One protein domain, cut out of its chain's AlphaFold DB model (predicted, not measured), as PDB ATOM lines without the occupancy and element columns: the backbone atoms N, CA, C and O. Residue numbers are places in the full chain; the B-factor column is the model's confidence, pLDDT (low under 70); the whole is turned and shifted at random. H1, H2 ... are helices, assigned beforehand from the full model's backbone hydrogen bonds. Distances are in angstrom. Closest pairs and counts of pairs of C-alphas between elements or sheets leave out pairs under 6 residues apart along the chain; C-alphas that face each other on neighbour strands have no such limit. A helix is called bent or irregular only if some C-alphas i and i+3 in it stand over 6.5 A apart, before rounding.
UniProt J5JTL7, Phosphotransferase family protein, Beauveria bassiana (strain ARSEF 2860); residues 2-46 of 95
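This is residues 2 to 46 of the 95 residues of the protein "Phosphotransferase family protein" of Beauveria bassiana (strain ARSEF 2860) (UniProt J5JTL7). Two helices, H2 and the longer, kinked H3, make a helical hairpin in the form of an open V, joined at residue 18. The short helix H1 sits crosswise at the end of H2 away from that joint, and after H3 a tail with no named element, residues 36 to 46, loops outward and folds back toward the H3 side of the V. The printed part has 45 residues with three named helices, H1, H2 and H3 in that order, and no named strand; the class is all helix. It is only just compact, close to loose, with a radius of gyration of the C-alphas of 11.1 A, and its outline is only just flat, spanning 29 by 24 by 13 A.

H1, residues 2 to 7, is joined by a tight link of one residue, Gly 8, to H2, residues 9 to 17. H1 and H2 are close but not clearly touching: their closest C-alphas, those of Ser 4 and Phe 10, are 5.5 A apart. Their lines are about perpendicular, at 81 degrees. A second tight link, Arg 18, leads from H2 to H3, residues 19 to 35. H2 and H3 touch and form a helical hairpin; their closest C-alphas, those of Ala 15 and Phe 22, are 4.5 A apart. They run opposite ways at a steep tilt of 40 degrees. H3 has a kink of 51 degrees near residue 26. It is also irregular, with C-alphas 20 and 23 at 7.2 A from each other, and its line is a rough one. H1 and H3 are apart. Every O i to N i+4 pair is within hydrogen-bond range in H1 and H2; in H3 this holds for 9 of 13 pairs.

H1 begins at C-alpha 2, at (-6.947, -3.063, 83.106), and ends at Ser 7. H2 runs from Asp 9 to Arg 17, 12.8 A from first to last C-alpha, and ends at C-alpha 17, at (10.004, 4.148, 90.486). H3, the longest helix with 17 residues, runs from Ser 19 to Phe 35 over 21.9 A and ends at C-alpha 35, at (14.305, -14.341, 78.227).

The two C-alphas farthest apart are those of Arg 2 and Gln 40, at 31.0 A. The first and last printed C-alphas, those of Arg 2 and Asp 46, are 30.6 A apart. The printed part has no cut, and both links between its helices are tight. The mean pLDDT of the printed part is 79.6, and the model's confidence is low, under 70, at residues 38 to 41.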
ATOM      1  N   ARG A   2      -6.804  -1.592  83.102       77.12
ATOM      2  CA  ARG A   2      -6.947  -3.063  83.106       77.12
ATOM      3  C   ARG A   2      -5.992  -3.788  82.142       77.12
ATOM      4  O   ARG A   2      -5.374  -4.770  82.520       77.12
ATOM      5  N   GLU A   3      -5.823  -3.258  80.933       77.44
ATOM      6  CA  GLU A   3      -4.930  -3.830  79.910       77.44
ATOM      7  C   GLU A   3      -3.450  -3.741  80.300       77.44
ATOM      8  O   GLU A   3      -2.726  -4.714  80.162       77.44
ATOM      9  N   SER A   4      -3.022  -2.619  80.887       73.62
ATOM     10  CA  SER A   4      -1.647  -2.427  81.384       73.62
ATOM     11  C   SER A   4      -1.314  -3.309  82.597       73.62
ATOM     12  O   SER A   4      -0.154  -3.642  82.837       73.62
ATOM     13  N   TRP A   5      -2.335  -3.702  83.365       70.12
ATOM     14  CA  TRP A   5      -2.205  -4.706  84.421       70.12
ATOM     15  C   TRP A   5      -2.087  -6.117  83.848       70.12
ATOM     16  O   TRP A   5      -1.278  -6.898  84.337       70.12
ATOM     17  N   ALA A   6      -2.858  -6.431  82.802       72.25
ATOM     18  CA  ALA A   6      -2.787  -7.722  82.124       72.25
ATOM     19  C   ALA A   6      -1.462  -7.912  81.365       72.25
ATOM     20  O   ALA A   6      -0.912  -9.008  81.376       72.25
ATOM     21  N   SER A   7      -0.926  -6.852  80.750       76.94
ATOM     22  CA  SER A   7       0.363  -6.883  80.043       76.94
ATOM     23  C   SER A   7       1.579  -6.814  80.971       76.94
ATOM     24  O   SER A   7       2.689  -7.141  80.558       76.94
ATOM     25  N   GLY A   8       1.395  -6.366  82.217       76.00
ATOM     26  CA  GLY A   8       2.480  -6.165  83.178       76.00
ATOM     27  C   GLY A   8       3.273  -4.867  82.988       76.00
ATOM     28  O   GLY A   8       4.163  -4.594  83.791       76.00
ATOM     29  N   ASP A   9       2.937  -4.018  82.007       82.75
ATOM     30  CA  ASP A   9       3.643  -2.745  81.765       82.75
ATOM     31  C   ASP A   9       3.565  -1.803  82.976       82.75
ATOM     32  O   ASP A   9       4.493  -1.048  83.270       82.75
ATOM     33  N   PHE A  10       2.464  -1.882  83.730       82.25
ATOM     34  CA  PHE A  10       2.321  -1.163  84.992       82.25
ATOM     35  C   PHE A  10       3.410  -1.554  86.003       82.25
ATOM     36  O   PHE A  10       3.971  -0.682  86.668       82.25
ATOM     37  N   LEU A  11       3.732  -2.848  86.102       77.75
ATOM     38  CA  LEU A  11       4.738  -3.354  87.036       77.75
ATOM     39  C   LEU A  11       6.138  -2.893  86.633       77.75
ATOM     40  O   LEU A  11       6.903  -2.491  87.502       77.75
ATOM     41  N   THR A  12       6.443  -2.836  85.334       79.75
ATOM     42  CA  THR A  12       7.705  -2.267  84.833       79.75
ATOM     43  C   THR A  12       7.865  -0.800  85.238       79.75
ATOM     44  O   THR A  12       8.896  -0.414  85.788       79.75
ATOM     45  N   VAL A  13       6.828   0.023  85.039       84.69
ATOM     46  CA  VAL A  13       6.851   1.440  85.448       84.69
ATOM     47  C   VAL A  13       6.950   1.583  86.970       84.69
ATOM     48  O   VAL A  13       7.593   2.509  87.467       84.69
ATOM     49  N   TYR A  14       6.318   0.682  87.719       83.50
ATOM     50  CA  TYR A  14       6.364   0.684  89.176       83.50
ATOM     51  C   TYR A  14       7.750   0.296  89.713       83.50
ATOM     52  O   TYR A  14       8.284   1.016  90.558       83.50
ATOM     53  N   ALA A  15       8.367  -0.761  89.178       85.25
ATOM     54  CA  ALA A  15       9.725  -1.191  89.516       85.25
ATOM     55  C   ALA A  15      10.755  -0.083  89.256       85.25
ATOM     56  O   ALA A  15      11.590   0.196  90.110       85.25
ATOM     57  N   ALA A  16      10.631   0.634  88.133       82.31
ATOM     58  CA  ALA A  16      11.502   1.766  87.812       82.31
ATOM     59  C   ALA A  16      11.397   2.932  88.819       82.31
ATOM     60  O   ALA A  16      12.321   3.729  88.951       82.31
ATOM     61  N   ARG A  17      10.265   3.061  89.525       85.38
ATOM     62  CA  ARG A  17      10.004   4.148  90.486       85.38
ATOM     63  C   ARG A  17      10.259   3.761  91.940       85.38
ATOM     64  O   ARG A  17      10.365   4.649  92.786       85.38
ATOM     65  N   ARG A  18      10.282   2.468  92.258       83.69
ATOM     66  CA  ARG A  18      10.372   1.945  93.625       83.69
ATOM     67  C   ARG A  18      11.490   0.915  93.703       83.69
ATOM     68  O   ARG A  18      11.261  -0.262  93.446       83.69
ATOM     69  N   SER A  19      12.672   1.361  94.126       78.69
ATOM     70  CA  SER A  19      13.872   0.519  94.246       78.69
ATOM     71  C   SER A  19      13.645  -0.742  95.084       78.69
ATOM     72  O   SER A  19      14.085  -1.810  94.690       78.69
ATOM     73  N   PHE A  20      12.889  -0.656  96.185       81.19
ATOM     74  CA  PHE A  20      12.608  -1.816  97.044       81.19
ATOM     75  C   PHE A  20      11.777  -2.914  96.358       81.19
ATOM     76  O   PHE A  20      11.817  -4.067  96.769       81.19
ATOM     77  N   ALA A  21      10.977  -2.555  95.352       80.69
ATOM     78  CA  ALA A  21      10.132  -3.496  94.624       80.69
ATOM     79  C   ALA A  21      10.813  -4.010  93.351       80.69
ATOM     80  O   ALA A  21      10.260  -4.882  92.681       80.69
ATOM     81  N   PHE A  22      11.975  -3.447  93.006       86.12
ATOM     82  CA  PHE A  22      12.649  -3.711  91.747       86.12
ATOM     83  C   PHE A  22      13.022  -5.185  91.617       86.12
ATOM     84  O   PHE A  22      12.536  -5.813  90.685       86.12
ATOM     85  N   ASP A  23      13.772  -5.748  92.568       86.19
ATOM     86  CA  ASP A  23      14.259  -7.133  92.483       86.19
ATOM     87  C   ASP A  23      13.113  -8.131  92.302       86.19
ATOM     88  O   ASP A  23      13.103  -8.924  91.363       86.19
ATOM     89  N   CYS A  24      12.085  -8.039  93.148       85.56
ATOM     90  CA  CYS A  24      10.937  -8.938  93.077       85.56
ATOM     91  C   CYS A  24      10.200  -8.826  91.732       85.56
ATOM     92  O   CYS A  24       9.857  -9.842  91.126       85.56
ATOM     93  N   ILE A  25       9.962  -7.612  91.231       86.62
ATOM     94  CA  ILE A  25       9.259  -7.425  89.956       86.62
ATOM     95  C   ILE A  25      10.136  -7.831  88.773       86.62
ATOM     96  O   ILE A  25       9.625  -8.394  87.803       86.62
ATOM     97  N   TYR A  26      11.436  -7.554  88.843       86.31
ATOM     98  CA  TYR A  26      12.374  -7.894  87.792       86.31
ATOM     99  C   TYR A  26      12.369  -9.405  87.560       86.31
ATOM    100  O   TYR A  26      11.986  -9.841  86.473       86.31
ATOM    101  N   TRP A  27      12.644 -10.196  88.599       86.06
ATOM    102  CA  TRP A  27      12.737 -11.653  88.483       86.06
ATOM    103  C   TRP A  27      11.399 -12.326  88.157       86.06
ATOM    104  O   TRP A  27      11.343 -13.231  87.331       86.06
ATOM    105  N   ASN A  28      10.288 -11.856  88.735       83.44
ATOM    106  CA  ASN A  28       8.984 -12.507  88.546       83.44
ATOM    107  C   ASN A  28       8.226 -12.092  87.276       83.44
ATOM    108  O   ASN A  28       7.188 -12.688  86.969       83.44
ATOM    109  N   LYS A  29       8.629 -11.007  86.600       81.62
ATOM    110  CA  LYS A  29       7.850 -10.438  85.481       81.62
ATOM    111  C   LYS A  29       8.698  -9.949  84.324       81.62
ATOM    112  O   LYS A  29       8.342 -10.214  83.179       81.62
ATOM    113  N   ILE A  30       9.749  -9.182  84.600       84.69
ATOM    114  CA  ILE A  30      10.541  -8.554  83.539       84.69
ATOM    115  C   ILE A  30      11.450  -9.600  82.897       84.69
ATOM    116  O   ILE A  30      11.385  -9.768  81.684       84.69
ATOM    117  N   ASP A  31      12.217 -10.343  83.692       87.06
ATOM    118  CA  ASP A  31      13.172 -11.343  83.211       87.06
ATOM    119  C   ASP A  31      12.498 -12.371  82.286       87.06
ATOM    120  O   ASP A  31      12.850 -12.481  81.111       87.06
ATOM    121  N   GLN A  32      11.413 -12.996  82.754       83.62
ATOM    122  CA  GLN A  32      10.650 -13.986  81.980       83.62
ATOM    123  C   GLN A  32      10.045 -13.432  80.681       83.62
ATOM    124  O   GLN A  32       9.837 -14.171  79.719       83.62
ATOM    125  N   ARG A  33       9.740 -12.130  80.620       83.56
ATOM    126  CA  ARG A  33       9.196 -11.500  79.406       83.56
ATOM    127  C   ARG A  33      10.256 -11.343  78.318       83.56
ATOM    128  O   ARG A  33       9.906 -11.390  77.141       83.56
ATOM    129  N   PHE A  34      11.514 -11.124  78.699       83.12
ATOM    130  CA  PHE A  34      12.618 -10.917  77.759       83.12
ATOM    131  C   PHE A  34      13.351 -12.213  77.411       83.12
ATOM    132  O   PHE A  34      13.704 -12.408  76.251       83.12
ATOM    133  N   PHE A  35      13.544 -13.100  78.387       85.19
ATOM    134  CA  PHE A  35      14.305 -14.341  78.227       85.19
ATOM    135  C   PHE A  35      13.426 -15.590  78.073       85.19
ATOM    136  O   PHE A  35      13.935 -16.655  77.737       85.19
ATOM    137  N   GLY A  36      12.108 -15.452  78.242       82.50
ATOM    138  CA  GLY A  36      11.161 -16.564  78.229       82.50
ATOM    139  C   GLY A  36      10.989 -17.207  79.606       82.50
ATOM    140  O   GLY A  36      11.691 -16.882  80.562       82.50
ATOM    141  N   ALA A  37      10.016 -18.111  79.718       72.62
ATOM    142  CA  ALA A  37       9.899 -18.957  80.900       72.62
ATOM    143  C   ALA A  37      11.031 -19.992  80.879       72.62
ATOM    144  O   ALA A  37      11.231 -20.653  79.859       72.62
ATOM    145  N   ASP A  38      11.762 -20.120  81.984       67.75
ATOM    146  CA  ASP A  38      12.800 -21.138  82.109       67.75
ATOM    147  C   ASP A  38      12.158 -22.541  82.080       67.75
ATOM    148  O   ASP A  38      11.152 -22.803  82.738       67.75
ATOM    149  N   GLU A  39      12.726 -23.447  81.279       61.00
ATOM    150  CA  GLU A  39      12.270 -24.847  81.172       61.00
ATOM    151  C   GLU A  39      12.653 -25.680  82.401       61.00
ATOM    152  O   GLU A  39      12.118 -26.761  82.645       61.00
ATOM    153  N   GLN A  40      13.626 -25.182  83.158       62.03
ATOM    154  CA  GLN A  40      14.134 -25.785  84.375       62.03
ATOM    155  C   GLN A  40      13.409 -25.102  85.532       62.03
ATOM    156  O   GLN A  40      13.341 -23.878  85.554       62.03
ATOM    157  N   ASP A  41      12.862 -25.887  86.461       69.69
ATOM    158  CA  ASP A  41      12.058 -25.457  87.620       69.69
ATOM    159  C   ASP A  41      12.916 -24.715  88.675       69.69
ATOM    160  O   ASP A  41      12.951 -25.056  89.855       69.69
ATOM    161  N   ILE A  42      13.714 -23.752  88.211       76.12
ATOM    162  CA  ILE A  42      14.649 -22.946  88.984       76.12
ATOM    163  C   ILE A  42      13.856 -21.781  89.575       76.12
ATOM    164  O   ILE A  42      13.137 -21.094  88.836       76.12
ATOM    165  N   PRO A  43      13.980 -21.521  90.885       79.56
ATOM    166  CA  PRO A  43      13.375 -20.355  91.502       79.56
ATOM    167  C   PRO A  43      13.769 -19.066  90.760       79.56
ATOM    168  O   PRO A  43      14.938 -18.898  90.403       79.56
ATOM    169  N   PRO A  44      12.844 -18.108  90.554       75.44
ATOM    170  CA  PRO A  44      13.165 -16.854  89.871       75.44
ATOM    171  C   PRO A  44      14.339 -16.086  90.490       75.44
ATOM    172  O   PRO A  44      15.039 -15.364  89.787       75.44
ATOM    173  N   GLU A  45      14.552 -16.254  91.796       72.31
ATOM    174  CA  GLU A  45      15.637 -15.646  92.567       72.31
ATOM    175  C   GLU A  45      17.017 -16.257  92.315       72.31
ATOM    176  O   GLU A  45      17.997 -15.571  92.572       72.31
ATOM    177  N   ASP A  46      17.099 -17.468  91.757       82.62
ATOM    178  CA  ASP A  46      18.355 -18.153  91.417       82.62
ATOM    179  C   ASP A  46      18.712 -18.002  89.926       82.62
ATOM    180  O   ASP A  46      19.822 -18.319  89.499       82.62
TER     181      ASP A  46